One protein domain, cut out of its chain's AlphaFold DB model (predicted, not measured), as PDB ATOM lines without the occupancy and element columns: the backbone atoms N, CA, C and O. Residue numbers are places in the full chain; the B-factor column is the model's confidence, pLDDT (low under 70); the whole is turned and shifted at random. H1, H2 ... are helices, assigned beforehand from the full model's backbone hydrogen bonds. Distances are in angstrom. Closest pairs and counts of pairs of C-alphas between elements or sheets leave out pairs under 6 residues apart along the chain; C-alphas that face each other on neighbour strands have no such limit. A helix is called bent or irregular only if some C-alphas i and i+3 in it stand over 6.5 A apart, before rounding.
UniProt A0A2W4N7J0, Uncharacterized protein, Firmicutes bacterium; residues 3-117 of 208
ATOM      1  N   ALA A   3      95.642 151.372 143.171       72.25
ATOM      2  CA  ALA A   3      96.771 152.277 142.929       72.25
ATOM      3  C   ALA A   3      98.129 151.727 143.415       72.25
ATOM      4  O   ALA A   3      99.165 152.036 142.831       72.25
ATOM      5  N   LEU A   4      98.142 150.905 144.473       76.62
ATOM      6  CA  LEU A   4      99.384 150.376 145.049       76.62
ATOM      7  C   LEU A   4     100.004 149.283 144.166       76.62
ATOM      8  O   LEU A   4     101.214 149.281 143.948       76.62
ATOM      9  N   GLU A   5      99.177 148.396 143.615       79.81
ATOM     10  CA  GLU A   5      99.618 147.294 142.750       79.81
ATOM     11  C   GLU A   5     100.300 147.811 141.476       79.81
ATOM     12  O   GLU A   5     101.340 147.291 141.077       79.81
ATOM     13  N   PHE A   6      99.781 148.893 140.887       79.50
ATOM     14  CA  PHE A   6     100.361 149.503 139.689       79.50
ATOM     15  C   PHE A   6     101.745 150.121 139.948       79.50
ATOM     16  O   PHE A   6     102.671 149.946 139.150       79.50
ATOM     17  N   HIS A   7     101.918 150.810 141.081       79.50
ATOM     18  CA  HIS A   7     103.214 151.375 141.466       79.50
ATOM     19  C   HIS A   7     104.247 150.284 141.779       79.50
ATOM     20  O   HIS A   7     105.397 150.399 141.357       79.50
ATOM     21  N   LEU A   8     103.836 149.209 142.461       82.56
ATOM     22  CA  LEU A   8     104.706 148.068 142.759       82.56
ATOM     23  C   LEU A   8     105.116 147.310 141.493       82.56
ATOM     24  O   LEU A   8     106.293 146.996 141.334       82.56
ATOM     25  N   TYR A   9     104.179 147.068 140.573       83.56
ATOM     26  CA  TYR A   9     104.464 146.432 139.287       83.56
ATOM     27  C   TYR A   9     105.480 147.243 138.477       83.56
ATOM     28  O   TYR A   9     106.500 146.714 138.041       83.56
ATOM     29  N   SER A  10     105.244 148.551 138.346       79.38
ATOM     30  CA  SER A  10     106.136 149.454 137.613       79.38
ATOM     31  C   SER A  10     107.532 149.490 138.240       79.38
ATOM     32  O   SER A  10     108.533 149.401 137.532       79.38
ATOM     33  N   PHE A  11     107.615 149.555 139.572       81.75
ATOM     34  CA  PHE A  11     108.887 149.520 140.290       81.75
ATOM     35  C   PHE A  11     109.633 148.196 140.078       81.75
ATOM     36  O   PHE A  11     110.822 148.209 139.759       81.75
ATOM     37  N   LEU A  12     108.945 147.056 140.184       84.94
ATOM     38  CA  LEU A  12     109.552 145.740 139.993       84.94
ATOM     39  C   LEU A  12     110.055 145.548 138.556       84.94
ATOM     40  O   LEU A  12     111.164 145.054 138.363       84.94
ATOM     41  N   THR A  13     109.296 145.997 137.554       83.62
ATOM     42  CA  THR A  13     109.727 145.973 136.147       83.62
ATOM     43  C   THR A  13     110.994 146.803 135.936       83.62
ATOM     44  O   THR A  13     111.883 146.395 135.190       83.62
ATOM     45  N   LEU A  14     111.139 147.933 136.631       86.06
ATOM     46  CA  LEU A  14     112.338 148.776 136.556       86.06
ATOM     47  C   LEU A  14     113.540 148.142 137.265       86.06
ATOM     48  O   LEU A  14     114.651 148.201 136.740       86.06
ATOM     49  N   VAL A  15     113.318 147.463 138.392       85.69
ATOM     50  CA  VAL A  15     114.341 146.642 139.060       85.69
ATOM     51  C   VAL A  15     114.801 145.503 138.148       85.69
ATOM     52  O   VAL A  15     116.000 145.343 137.932       85.69
ATOM     53  N   LEU A  16     113.876 144.754 137.542       86.62
ATOM     54  CA  LEU A  16     114.181 143.690 136.575       86.62
ATOM     55  C   LEU A  16     114.941 144.220 135.355       86.62
ATOM     56  O   LEU A  16     115.908 143.604 134.913       86.62
ATOM     57  N   THR A  17     114.551 145.391 134.850       87.44
ATOM     58  CA  THR A  17     115.266 146.080 133.766       87.44
ATOM     59  C   THR A  17     116.701 146.409 134.185       87.44
ATOM     60  O   THR A  17     117.633 146.166 133.422       87.44
ATOM     61  N   GLY A  18     116.905 146.897 135.413       86.19
ATOM     62  CA  GLY A  18     118.232 147.148 135.982       86.19
ATOM     63  C   GLY A  18     119.086 145.887 136.123       86.19
ATOM     64  O   GLY A  18     120.260 145.896 135.756       86.19
ATOM     65  N   VAL A  19     118.492 144.779 136.582       87.12
ATOM     66  CA  VAL A  19     119.159 143.468 136.658       87.12
ATOM     67  C   VAL A  19     119.585 142.995 135.267       87.12
ATOM     68  O   VAL A  19     120.736 142.611 135.071       87.12
ATOM     69  N   ALA A  20     118.686 143.064 134.284       86.25
ATOM     70  CA  ALA A  20     118.967 142.657 132.909       86.25
ATOM     71  C   ALA A  20     120.046 143.535 132.250       86.25
ATOM     72  O   ALA A  20     120.921 143.027 131.547       86.25
ATOM     73  N   ALA A  21     120.035 144.840 132.524       86.00
ATOM     74  CA  ALA A  21     121.080 145.758 132.085       86.00
ATOM     75  C   ALA A  21     122.447 145.410 132.707       86.00
ATOM     76  O   ALA A  21     123.457 145.387 131.999       86.00
ATOM     77  N   GLY A  22     122.476 145.084 134.005       85.56
ATOM     78  CA  GLY A  22     123.672 144.602 134.704       85.56
ATOM     79  C   GLY A  22     124.222 143.303 134.106       85.56
ATOM     80  O   GLY A  22     125.419 143.212 133.833       85.56
ATOM     81  N   LEU A  23     123.344 142.341 133.805       82.69
ATOM     82  CA  LEU A  23     123.692 141.090 133.125       82.69
ATOM     83  C   LEU A  23     124.336 141.344 131.758       82.69
ATOM     84  O   LEU A  23     125.408 140.811 131.462       82.69
ATOM     85  N   ALA A  24     123.710 142.187 130.936       82.44
ATOM     86  CA  ALA A  24     124.239 142.545 129.625       82.44
ATOM     87  C   ALA A  24     125.627 143.198 129.737       82.44
ATOM     88  O   ALA A  24     126.537 142.857 128.977       82.44
ATOM     89  N   PHE A  25     125.820 144.097 130.710       84.31
ATOM     90  CA  PHE A  25     127.122 144.709 130.974       84.31
ATOM     91  C   PHE A  25     128.198 143.665 131.294       84.31
ATOM     92  O   PHE A  25     129.304 143.740 130.754       84.31
ATOM     93  N   ASP A  26     127.884 142.681 132.135       81.31
ATOM     94  CA  ASP A  26     128.850 141.684 132.596       81.31
ATOM     95  C   ASP A  26     129.292 140.733 131.475       81.31
ATOM     96  O   ASP A  26     130.486 140.465 131.320       81.31
ATOM     97  N   VAL A  27     128.357 140.311 130.616       76.69
ATOM     98  CA  VAL A  27     128.664 139.516 129.414       76.69
ATOM     99  C   VAL A  27     129.616 140.284 128.498       76.69
ATOM    100  O   VAL A  27     130.663 139.769 128.097       76.69
ATOM    101  N   LEU A  28     129.309 141.549 128.205       76.19
ATOM    102  CA  LEU A  28     130.182 142.391 127.386       76.19
ATOM    103  C   LEU A  28     131.538 142.651 128.047       76.19
ATOM    104  O   LEU A  28     132.550 142.747 127.350       76.19
ATOM    105  N   ARG A  29     131.588 142.769 129.376       79.81
ATOM    106  CA  ARG A  29     132.836 142.913 130.133       79.81
ATOM    107  C   ARG A  29     133.698 141.657 130.017       79.81
ATOM    108  O   ARG A  29     134.891 141.784 129.742       79.81
ATOM    109  N   ALA A  30     133.121 140.469 130.186       78.31
ATOM    110  CA  ALA A  30     133.824 139.193 130.051       78.31
ATOM    111  C   ALA A  30     134.367 138.996 128.625       78.31
ATOM    112  O   ALA A  30     135.550 138.697 128.433       78.31
ATOM    113  N   VAL A  31     133.544 139.281 127.613       72.94
ATOM    114  CA  VAL A  31     133.952 139.230 126.203       72.94
ATOM    115  C   VAL A  31     135.081 140.227 125.913       72.94
ATOM    116  O   VAL A  31     136.088 139.851 125.311       72.94
ATOM    117  N   ARG A  32     134.988 141.475 126.398       76.88
ATOM    118  CA  ARG A  32     136.051 142.487 126.235       76.88
ATOM    119  C   ARG A  32     137.369 142.063 126.880       76.88
ATOM    120  O   ARG A  32     138.423 142.241 126.267       76.88
ATOM    121  N   ARG A  33     137.329 141.462 128.077       79.44
ATOM    122  CA  ARG A  33     138.529 140.935 128.756       79.44
ATOM    123  C   ARG A  33     139.242 139.873 127.918       79.44
ATOM    124  O   ARG A  33     140.474 139.842 127.914       79.44
ATOM    125  N   ARG A  34     138.485 139.028 127.205       75.06
ATOM    126  CA  ARG A  34     139.037 137.934 126.396       75.06
ATOM    127  C   ARG A  34     139.519 138.386 125.021       75.06
ATOM    128  O   ARG A  34     140.607 137.988 124.619       75.06
ATOM    129  N   LEU A  35     138.731 139.206 124.325       76.69
ATOM    130  CA  LEU A  35     139.018 139.621 122.949       76.69
ATOM    131  C   LEU A  35     140.042 140.756 122.850       76.69
ATOM    132  O   LEU A  35     140.667 140.883 121.804       76.69
ATOM    133  N   ARG A  36     140.219 141.569 123.907       79.00
ATOM    134  CA  ARG A  36     141.142 142.724 123.939       79.00
ATOM    135  C   ARG A  36     141.124 143.520 122.618       79.00
ATOM    136  O   ARG A  36     142.148 143.584 121.934       79.00
ATOM    137  N   PRO A  37     139.960 144.080 122.227       77.75
ATOM    138  CA  PRO A  37     139.809 144.752 120.942       77.75
ATOM    139  C   PRO A  37     140.871 145.844 120.762       77.75
ATOM    140  O   PRO A  37     141.189 146.581 121.697       77.75
ATOM    141  N   GLY A  38     141.437 145.930 119.556       82.00
ATOM    142  CA  GLY A  38     142.484 146.900 119.234       82.00
ATOM    143  C   GLY A  38     142.018 148.356 119.351       82.00
ATOM    144  O   GLY A  38     140.820 148.644 119.379       82.00
ATOM    145  N   ARG A  39     142.983 149.288 119.353       79.75
ATOM    146  CA  ARG A  39     142.786 150.742 119.544       79.75
ATOM    147  C   ARG A  39     141.603 151.383 118.787       79.75
ATOM    148  O   ARG A  39     140.930 152.194 119.414       79.75
ATOM    149  N   PRO A  40     141.308 151.062 117.509       81.56
ATOM    150  CA  PRO A  40     140.155 151.656 116.819       81.56
ATOM    151  C   PRO A  40     138.827 150.933 117.096       81.56
ATOM    152  O   PRO A  40     137.763 151.534 116.992       81.56
ATOM    153  N   VAL A  41     138.867 149.648 117.459       81.88
ATOM    154  CA  VAL A  41     137.667 148.813 117.636       81.88
ATOM    155  C   VAL A  41     137.042 149.034 119.011       81.88
ATOM    156  O   VAL A  41     135.821 149.053 119.128       81.88
ATOM    157  N   ALA A  42     137.866 149.236 120.041       84.00
ATOM    158  CA  ALA A  42     137.403 149.486 121.403       84.00
ATOM    159  C   ALA A  42     136.399 150.660 121.512       84.00
ATOM    160  O   ALA A  42     135.291 150.417 121.991       84.00
ATOM    161  N   PRO A  43     136.693 151.881 121.015       85.00
ATOM    162  CA  PRO A  43     135.756 153.001 121.127       85.00
ATOM    163  C   PRO A  43     134.469 152.799 120.316       85.00
ATOM    164  O   PRO A  43     133.402 153.228 120.749       85.00
ATOM    165  N   LEU A  44     134.531 152.113 119.168       84.31
ATOM    166  CA  LEU A  44     133.335 151.789 118.384       84.31
ATOM    167  C   LEU A  44     132.421 150.812 119.138       84.31
ATOM    168  O   LEU A  44     131.204 150.986 119.154       84.31
ATOM    169  N   LEU A  45     133.014 149.812 119.793       81.62
ATOM    170  CA  LEU A  45     132.290 148.855 120.624       81.62
ATOM    171  C   LEU A  45     131.676 149.529 121.860       81.62
ATOM    172  O   LEU A  45     130.562 149.189 122.254       81.62
ATOM    173  N   ASP A  46     132.385 150.489 122.459       86.31
ATOM    174  CA  ASP A  46     131.898 151.270 123.599       86.31
ATOM    175  C   ASP A  46     130.715 152.158 123.204       86.31
ATOM    176  O   ASP A  46     129.710 152.185 123.915       86.31
ATOM    177  N   LEU A  47     130.787 152.812 122.039       87.44
ATOM    178  CA  LEU A  47     129.686 153.612 121.508       87.44
ATOM    179  C   LEU A  47     128.466 152.744 121.181       87.44
ATOM    180  O   LEU A  47     127.356 153.057 121.608       87.44
ATOM    181  N   ALA A  48     128.668 151.630 120.472       84.19
ATOM    182  CA  ALA A  48     127.597 150.693 120.142       84.19
ATOM    183  C   ALA A  48     126.931 150.133 121.406       84.19
ATOM    184  O   ALA A  48     125.704 150.054 121.486       84.19
ATOM    185  N   TYR A  49     127.731 149.805 122.425       84.06
ATOM    186  CA  TYR A  49     127.224 149.365 123.716       84.06
ATOM    187  C   TYR A  49     126.427 150.461 124.427       84.06
ATOM    188  O   TYR A  49     125.338 150.185 124.922       84.06
ATOM    189  N   GLY A  50     126.932 151.696 124.458       85.12
ATOM    190  CA  GLY A  50     126.239 152.826 125.076       85.12
ATOM    191  C   GLY A  50     124.875 153.089 124.438       85.12
ATOM    192  O   GLY A  50     123.886 153.249 125.152       85.12
ATOM    193  N   VAL A  51     124.796 153.051 123.105       87.00
ATOM    194  CA  VAL A  51     123.533 153.206 122.363       87.00
ATOM    195  C   VAL A  51     122.578 152.047 122.647       87.00
ATOM    196  O   VAL A  51     121.409 152.280 122.946       87.00
ATOM    197  N   ALA A  52     123.064 150.804 122.605       83.56
ATOM    198  CA  ALA A  52     122.243 149.628 122.885       83.56
ATOM    199  C   ALA A  52     121.712 149.625 124.327       83.56
ATOM    200  O   ALA A  52     120.528 149.375 124.549       83.56
ATOM    201  N   LEU A  53     122.562 149.951 125.303       84.50
ATOM    202  CA  LEU A  53     122.188 150.046 126.711       84.50
ATOM    203  C   LEU A  53     121.178 151.176 126.939       84.50
ATOM    204  O   LEU A  53     120.173 150.965 127.612       84.50
ATOM    205  N   GLY A  54     121.415 152.353 126.356       83.75
ATOM    206  CA  GLY A  54     120.490 153.483 126.427       83.75
ATOM    207  C   GLY A  54     119.125 153.147 125.825       83.75
ATOM    208  O   GLY A  54     118.101 153.409 126.452       83.75
ATOM    209  N   GLY A  55     119.103 152.493 124.660       84.75
ATOM    210  CA  GLY A  55     117.876 152.011 124.027       84.75
ATOM    211  C   GLY A  55     117.145 150.962 124.868       84.75
ATOM    212  O   GLY A  55     115.935 151.058 125.047       84.75
ATOM    213  N   PHE A  56     117.871 150.003 125.446       81.81
ATOM    214  CA  PHE A  56     117.308 148.969 126.316       81.81
ATOM    215  C   PHE A  56     116.683 149.557 127.590       81.81
ATOM    216  O   PHE A  56     115.537 149.253 127.922       81.81
ATOM    217  N   LEU A  57     117.405 150.449 128.276       82.56
ATOM    218  CA  LEU A  57     116.899 151.151 129.456       82.56
ATOM    219  C   LEU A  57     115.710 152.056 129.106       82.56
ATOM    220  O   LEU A  57     114.728 152.092 129.846       82.56
ATOM    221  N   GLY A  58     115.768 152.741 127.960       81.94
ATOM    222  CA  GLY A  58     114.673 153.557 127.441       81.94
ATOM    223  C   GLY A  58     113.419 152.738 127.132       81.94
ATOM    224  O   GLY A  58     112.317 153.151 127.488       81.94
ATOM    225  N   ALA A  59     113.570 151.548 126.546       81.38
ATOM    226  CA  ALA A  59     112.462 150.630 126.294       81.38
ATOM    227  C   ALA A  59     111.835 150.119 127.600       81.38
ATOM    228  O   ALA A  59     110.612 150.129 127.736       81.38
ATOM    229  N   GLY A  60     112.656 149.740 128.585       72.94
ATOM    230  CA  GLY A  60     112.171 149.344 129.910       72.94
ATOM    231  C   GLY A  60     111.422 150.475 130.622       72.94
ATOM    232  O   GLY A  60     110.359 150.249 131.198       72.94
ATOM    233  N   LEU A  61     111.907 151.714 130.502       78.06
ATOM    234  CA  LEU A  61     111.218 152.907 130.998       78.06
ATOM    235  C   LEU A  61     109.883 153.150 130.273       78.06
ATOM    236  O   LEU A  61     108.881 153.483 130.914       78.06
ATOM    237  N   PHE A  62     109.851 152.987 128.950       79.75
ATOM    238  CA  PHE A  62     108.634 153.158 128.161       79.75
ATOM    239  C   PHE A  62     107.560 152.135 128.549       79.75
ATOM    240  O   PHE A  62     106.407 152.508 128.757       79.75
ATOM    241  N   LEU A  63     107.946 150.868 128.731       76.31
ATOM    242  CA  LEU A  63     107.041 149.804 129.174       76.31
ATOM    243  C   LEU A  63     106.549 150.004 130.611       76.31
ATOM    244  O   LEU A  63     105.373 149.779 130.886       76.31
ATOM    245  N   ALA A  64     107.429 150.415 131.527       72.00
ATOM    246  CA  ALA A  64     107.093 150.499 132.945       72.00
ATOM    247  C   ALA A  64     106.328 151.773 133.317       72.00
ATOM    248  O   ALA A  64     105.505 151.745 134.224       72.00
ATOM    249  N   ASN A  65     106.613 152.898 132.656       74.31
ATOM    250  CA  ASN A  65     106.135 154.206 133.107       74.31
ATOM    251  C   ASN A  65     105.608 155.091 131.969       74.31
ATOM    252  O   ASN A  65     105.572 156.312 132.106       74.31
ATOM    253  N   ARG A  66     105.268 154.492 130.816       78.44
ATOM    254  CA  ARG A  66     104.877 155.200 129.579       78.44
ATOM    255  C   ARG A  66     105.864 156.289 129.138       78.44
ATOM    256  O   ARG A  66     105.482 157.240 128.466       78.44
ATOM    257  N   GLY A  67     107.136 156.152 129.509       68.25
ATOM    258  CA  GLY A  67     108.182 157.109 129.152       68.25
ATOM    259  C   GLY A  67     108.276 158.341 130.056       68.25
ATOM    260  O   GLY A  67     109.100 159.209 129.782       68.25
ATOM    261  N   GLU A  68     107.503 158.434 131.144       75.00
ATOM    262  CA  GLU A  68     107.674 159.529 132.103       75.00
ATOM    263  C   GLU A  68     108.963 159.350 132.916       75.00
ATOM    264  O   GLU A  68     109.092 158.427 133.732       75.00
ATOM    265  N   LEU A  69     109.918 160.264 132.719       71.50
ATOM    266  CA  LEU A  69     111.152 160.329 133.499       71.50
ATOM    267  C   LEU A  69     110.826 160.771 134.933       71.50
ATOM    268  O   LEU A  69     110.621 161.952 135.208       71.50
ATOM    269  N   ARG A  70     110.789 159.822 135.867       79.56
ATOM    270  CA  ARG A  70     110.627 160.100 137.299       79.56
ATOM    271  C   ARG A  70     111.800 159.526 138.081       79.56
ATOM    272  O   ARG A  70     112.356 158.494 137.713       79.56
ATOM    273  N   LEU A  71     112.174 160.179 139.183       74.56
ATOM    274  CA  LEU A  71     113.373 159.825 139.955       74.56
ATOM    275  C   LEU A  71     113.358 158.367 140.456       74.56
ATOM    276  O   LEU A  71     114.394 157.705 140.467       74.56
ATOM    277  N   TYR A  72     112.179 157.832 140.797       71.31
ATOM    278  CA  TYR A  72     112.034 156.434 141.219       71.31
ATOM    279  C   TYR A  72     112.409 155.425 140.128       71.31
ATOM    280  O   TYR A  72     112.744 154.289 140.449       71.31
ATOM    281  N   VAL A  73     112.382 155.822 138.852       74.00
ATOM    282  CA  VAL A  73     112.782 154.952 137.746       74.00
ATOM    283  C   VAL A  73     114.284 154.736 137.752       74.00
ATOM    284  O   VAL A  73     114.749 153.598 137.710       74.00
ATOM    285  N   PHE A  74     115.039 155.824 137.876       78.56
ATOM    286  CA  PHE A  74     116.488 155.753 138.011       78.56
ATOM    287  C   PHE A  74     116.882 154.975 139.263       78.56
ATOM    288  O   PHE A  74     117.779 154.142 139.194       78.56
ATOM    289  N   LEU A  75     116.169 155.176 140.376       83.38
ATOM    290  CA  LEU A  75     116.382 154.399 141.599       83.38
ATOM    291  C   LEU A  75     116.073 152.911 141.404       83.38
ATOM    292  O   LEU A  75     116.863 152.086 141.849       83.38
ATOM    293  N   GLY A  76     114.985 152.549 140.720       81.75
ATOM    294  CA  GLY A  76     114.639 151.152 140.433       81.75
ATOM    295  C   GLY A  76     115.701 150.457 139.580       81.75
ATOM    296  O   GLY A  76     116.209 149.405 139.965       81.75
ATOM    297  N   VAL A  77     116.112 151.086 138.475       84.06
ATOM    298  CA  VAL A  77     117.177 150.574 137.597       84.06
ATOM    299  C   VAL A  77     118.513 150.485 138.341       84.06
ATOM    300  O   VAL A  77     119.180 149.456 138.268       84.06
ATOM    301  N   ALA A  78     118.895 151.523 139.092       85.25
ATOM    302  CA  ALA A  78     120.134 151.530 139.867       85.25
ATOM    303  C   ALA A  78     120.132 150.453 140.959       85.25
ATOM    304  O   ALA A  78     121.127 149.756 141.135       85.25
ATOM    305  N   THR A  79     119.004 150.269 141.647       88.56
ATOM    306  CA  THR A  79     118.847 149.235 142.680       88.56
ATOM    307  C   THR A  79     118.921 147.840 142.071       88.56
ATOM    308  O   THR A  79     119.638 146.989 142.586       88.56
ATOM    309  N   GLY A  80     118.241 147.602 140.945       86.44
ATOM    310  CA  GLY A  80     118.311 146.332 140.223       86.44
ATOM    311  C   GLY A  80     119.717 146.009 139.720       86.44
ATOM    312  O   GLY A  80     120.201 144.891 139.897       86.44
ATOM    313  N   ALA A  81     120.407 147.001 139.157       85.56
ATOM    314  CA  ALA A  81     121.798 146.854 138.744       85.56
ATOM    315  C   ALA A  81     122.714 146.555 139.943       85.56
ATOM    316  O   ALA A  81     123.526 145.635 139.874       85.56
ATOM    317  N   ALA A  82     122.559 147.278 141.058       86.56
ATOM    318  CA  ALA A  82     123.325 147.040 142.280       86.56
ATOM    319  C   ALA A  82     123.099 145.621 142.819       86.56
ATOM    320  O   ALA A  82     124.071 144.904 143.044       86.56
ATOM    321  N   LEU A  83     121.837 145.186 142.927       86.62
ATOM    322  CA  LEU A  83     121.465 143.825 143.327       86.62
ATOM    323  C   LEU A  83     122.149 142.777 142.446       86.62
ATOM    324  O   LEU A  83     122.774 141.849 142.964       86.62
ATOM    325  N   TYR A  84     122.089 142.958 141.122       88.81
ATOM    326  CA  TYR A  84     122.762 142.073 140.176       88.81
ATOM    327  C   TYR A  84     124.277 142.026 140.413       88.81
ATOM    328  O   TYR A  84     124.842 140.937 140.519       88.81
ATOM    329  N   PHE A  85     124.941 143.177 140.538       82.94
ATOM    330  CA  PHE A  85     126.391 143.212 140.732       82.94
ATOM    331  C   PHE A  85     126.830 142.604 142.066       82.94
ATOM    332  O   PHE A  85     127.897 141.999 142.126       82.94
ATOM    333  N   THR A  86     126.011 142.717 143.112       83.12
ATOM    334  CA  THR A  86     126.327 142.146 144.426       83.12
ATOM    335  C   THR A  86     126.066 140.644 144.526       83.12
ATOM    336  O   THR A  86     126.865 139.944 145.140       83.12
ATOM    337  N   LEU A  87     124.974 140.131 143.941       81.56
ATOM    338  CA  LEU A  87     124.564 138.728 144.110       81.56
ATOM    339  C   LEU A  87     124.834 137.863 142.870       81.56
ATOM    340  O   LEU A  87     125.262 136.720 142.997       81.56
ATOM    341  N   GLY A  88     124.551 138.380 141.674       78.44
ATOM    342  CA  GLY A  88     124.530 137.599 140.432       78.44
ATOM    343  C   GLY A  88     125.835 137.625 139.637       78.44
ATOM    344  O   GLY A  88     126.188 136.630 139.007       78.44
ATOM    345  N   SER A  89     126.575 138.736 139.684       83.00
ATOM    346  CA  SER A  89     127.764 138.939 138.845       83.00
ATOM    347  C   SER A  89     128.851 137.863 139.009       83.00
ATOM    348  O   SER A  89     129.321 137.360 137.987       83.00
ATOM    349  N   PRO A  90     129.225 137.408 140.226       82.50
ATOM    350  CA  PRO A  90     130.245 136.364 140.367       82.50
ATOM    351  C   PRO A  90     129.864 135.052 139.667       82.50
ATOM    352  O   PRO A  90     130.699 134.439 139.003       82.50
ATOM    353  N   ALA A  91     128.596 134.641 139.775       80.56
ATOM    354  CA  ALA A  91     128.099 133.424 139.142       80.56
ATOM    355  C   ALA A  91     128.073 133.555 137.613       80.56
ATOM    356  O   ALA A  91     128.505 132.647 136.904       80.56
ATOM    357  N   VAL A  92     127.617 134.699 137.097       80.31
ATOM    358  CA  VAL A  92     127.567 134.950 135.652       80.31
ATOM    359  C   VAL A  92     128.966 134.996 135.055       80.31
ATOM    360  O   VAL A  92     129.197 134.353 134.035       80.31
ATOM    361  N   LEU A  93     129.909 135.699 135.685       81.56
ATOM    362  CA  LEU A  93     131.295 135.736 135.220       81.56
ATOM    363  C   LEU A  93     131.900 134.335 135.170       81.56
ATOM    364  O   LEU A  93     132.488 133.976 134.154       81.56
ATOM    365  N   TRP A  94     131.687 133.520 136.207       85.00
ATOM    366  CA  TRP A  94     132.161 132.138 136.231       85.00
ATOM    367  C   TRP A  94     131.579 131.298 135.083       85.00
ATOM    368  O   TRP A  94     132.322 130.615 134.379       85.00
ATOM    369  N   VAL A  95     130.267 131.395 134.831       80.44
ATOM    370  CA  VAL A  95     129.605 130.684 133.722       80.44
ATOM    371  C   VAL A  95     130.111 131.171 132.364       80.44
ATOM    372  O   VAL A  95     130.465 130.359 131.510       80.44
ATOM    373  N   VAL A  96     130.165 132.486 132.147       82.25
ATOM    374  CA  VAL A  96     130.575 133.074 130.866       82.25
ATOM    375  C   VAL A  96     132.038 132.750 130.569       82.25
ATOM    376  O   VAL A  96     132.353 132.329 129.458       82.25
ATOM    377  N   GLU A  97     132.937 132.879 131.545       83.44
ATOM    378  CA  GLU A  97     134.341 132.485 131.391       83.44
ATOM    379  C   GLU A  97     134.490 130.970 131.169       83.44
ATOM    380  O   GLU A  97     135.300 130.547 130.339       83.44
ATOM    381  N   GLY A  98     133.663 130.149 131.823       80.31
ATOM    382  CA  GLY A  98     133.565 128.710 131.572       80.31
ATOM    383  C   GLY A  98     133.180 128.385 130.124       80.31
ATOM    384  O   GLY A  98     133.867 127.621 129.449       80.31
ATOM    385  N   ILE A  99     132.136 129.025 129.594       80.38
ATOM    386  CA  ILE A  99     131.696 128.834 128.203       80.38
ATOM    387  C   ILE A  99     132.773 129.309 127.220       80.38
ATOM    388  O   ILE A  99     133.103 128.608 126.261       80.38
ATOM    389  N   LEU A 100     133.360 130.486 127.461       84.38
ATOM    390  CA  LEU A 100     134.405 131.042 126.601       84.38
ATOM    391  C   LEU A 100     135.672 130.177 126.601       84.38
ATOM    392  O   LEU A 100     136.312 130.024 125.559       84.38
ATOM    393  N   SER A 101     136.049 129.608 127.749       82.56
ATOM    394  CA  SER A 101     137.206 128.712 127.852       82.56
ATOM    395  C   SER A 101     136.954 127.371 127.167       82.56
ATOM    396  O   SER A 101     137.830 126.908 126.437       82.56
ATOM    397  N   LEU A 102     135.749 126.804 127.290       82.94
ATOM    398  CA  LEU A 102     135.349 125.599 126.561       82.94
ATOM    399  C   LEU A 102     135.401 125.818 125.042       82.94
ATOM    400  O   LEU A 102     135.981 125.010 124.316       82.94
ATOM    401  N   GLY A 103     134.860 126.941 124.561       82.81
ATOM    402  CA  GLY A 103     134.918 127.309 123.147       82.81
ATOM    403  C   GLY A 103     136.352 127.508 122.644       82.81
ATOM    404  O   GLY A 103     136.713 127.014 121.578       82.81
ATOM    405  N   ALA A 104     137.202 128.178 123.429       83.12
ATOM    406  CA  ALA A 104     138.611 128.361 123.086       83.12
ATOM    407  C   ALA A 104     139.384 127.033 123.060       83.12
ATOM    408  O   ALA A 104     140.237 126.847 122.193       83.12
ATOM    409  N   LEU A 105     139.071 126.107 123.972       79.44
ATOM    410  CA  LEU A 105     139.639 124.763 123.976       79.44
ATOM    411  C   LEU A 105     139.260 124.040 122.680       79.44
ATOM    412  O   LEU A 105     140.145 123.589 121.963       79.44
ATOM    413  N   MET A 106     137.966 123.994 122.346       77.69
ATOM    414  CA  MET A 106     137.455 123.382 121.112       77.69
ATOM    415  C   MET A 106     138.146 123.947 119.867       77.69
ATOM    416  O   MET A 106     138.633 123.189 119.031       77.69
ATOM    417  N   LEU A 107     138.266 125.273 119.768       85.12
ATOM    418  CA  LEU A 107     138.954 125.916 118.650       85.12
ATOM    419  C   LEU A 107     140.449 125.564 118.612       85.12
ATOM    420  O   LEU A 107     140.997 125.334 117.537       85.12
ATOM    421  N   GLY A 108     141.102 125.478 119.773       78.38
ATOM    422  CA  GLY A 108     142.491 125.038 119.892       78.38
ATOM    423  C   GLY A 108     142.694 123.592 119.439       78.38
ATOM    424  O   GLY A 108     143.647 123.313 118.715       78.38
ATOM    425  N   TRP A 109     141.775 122.688 119.790       81.19
ATOM    426  CA  TRP A 109     141.772 121.305 119.301       81.19
ATOM    427  C   TRP A 109     141.634 121.248 117.782       81.19
ATOM    428  O   TRP A 109     142.412 120.555 117.129       81.19
ATOM    429  N   VAL A 110     140.699 122.012 117.213       82.75
ATOM    430  CA  VAL A 110     140.520 122.109 115.756       82.75
ATOM    431  C   VAL A 110     141.782 122.652 115.093       82.75
ATOM    432  O   VAL A 110     142.268 122.070 114.126       82.75
ATOM    433  N   TRP A 111     142.358 123.728 115.628       87.00
ATOM    434  CA  TRP A 111     143.586 124.308 115.097       87.00
ATOM    435  C   TRP A 111     144.758 123.322 115.165       87.00
ATOM    436  O   TRP A 111     145.463 123.138 114.176       87.00
ATOM    437  N   GLY A 112     144.927 122.624 116.290       79.62
ATOM    438  CA  GLY A 112     145.930 121.571 116.442       79.62
ATOM    439  C   GLY A 112     145.728 120.422 115.453       79.62
ATOM    440  O   GLY A 112     146.689 119.978 114.824       79.62
ATOM    441  N   ALA A 113     144.481 119.995 115.244       78.69
ATOM    442  CA  ALA A 113     144.138 118.983 114.250       78.69
ATOM    443  C   ALA A 113     144.504 119.443 112.834       78.69
ATOM    444  O   ALA A 113     145.145 118.693 112.107       78.69
ATOM    445  N   VAL A 114     144.193 120.689 112.462       84.75
ATOM    446  CA  VAL A 114     144.580 121.274 111.166       84.75
ATOM    447  C   VAL A 114     146.102 121.324 111.011       84.75
ATOM    448  O   VAL A 114     146.620 120.953 109.958       84.75
ATOM    449  N   GLN A 115     146.846 121.725 112.046       77.06
ATOM    450  CA  GLN A 115     148.311 121.755 111.979       77.06
ATOM    451  C   GLN A 115     148.915 120.359 111.779       77.06
ATOM    452  O   GLN A 115     149.842 120.190 110.983       77.06
ATOM    453  N   VAL A 116     148.387 119.349 112.471       80.50
ATOM    454  CA  VAL A 116     148.844 117.961 112.328       80.50
ATOM    455  C   VAL A 116     148.427 117.376 110.980       80.50
ATOM    456  O   VAL A 116     149.220 116.670 110.363       80.50
ATOM    457  N   LEU A 117     147.220 117.686 110.508       82.81
ATOM    458  CA  LEU A 117     146.654 117.110 109.293       82.81
ATOM    459  C   LEU A 117     147.188 117.753 108.012       82.81
ATOM    460  O   LEU A 117     147.329 117.064 107.011       82.81
TER     461      LEU A 117
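What this domain is: This is residues 3 to 117 of the 208 residues of an uncharacterized protein of Firmicutes bacterium (UniProt A0A2W4N7J0). Helices H1 and H2 make a long hairpin; H3a, first arm of bent H3, crosses H1, and residues 102 to 117 of H3b stick out. The printed part has 115 residues with three named helices, H1, H2, H3: all helix. It is loose, radius of gyration of the C-alphas 18.7 A, spanning 69 by 30 by 20 A.

How they stand to each other: H1, residues 3 to 35, touches H2, residues 41 to 65, opposite ways at a shallow tilt of 12 degrees; closest C-alphas Ser 10 and Ala 64, 4.9 A. H3, residues 71 to 117, one helix by its hydrogen bonds, is bent: C-alphas 87 and 90 are 7.2 A apart; its arms are H3a, 71 to 87, and H3b, 90 to 117. H3a touches H1 at a steep tilt of 49 degrees; closest C-alphas Gly 18 and Val 77, 3.9 A. Every O i to N i+4 pair in H1, H2, H3a and H3b is within hydrogen-bond range.

Where its parts are: H1 spans 48.4 A from C-alpha 3 (96.771, 152.277, 142.929); H3b ends at C-alpha 117 (146.654, 117.110, 109.293).

The domain as a whole: The printed part has no cut; both links are tight; only residue 67 has pLDDT under 70.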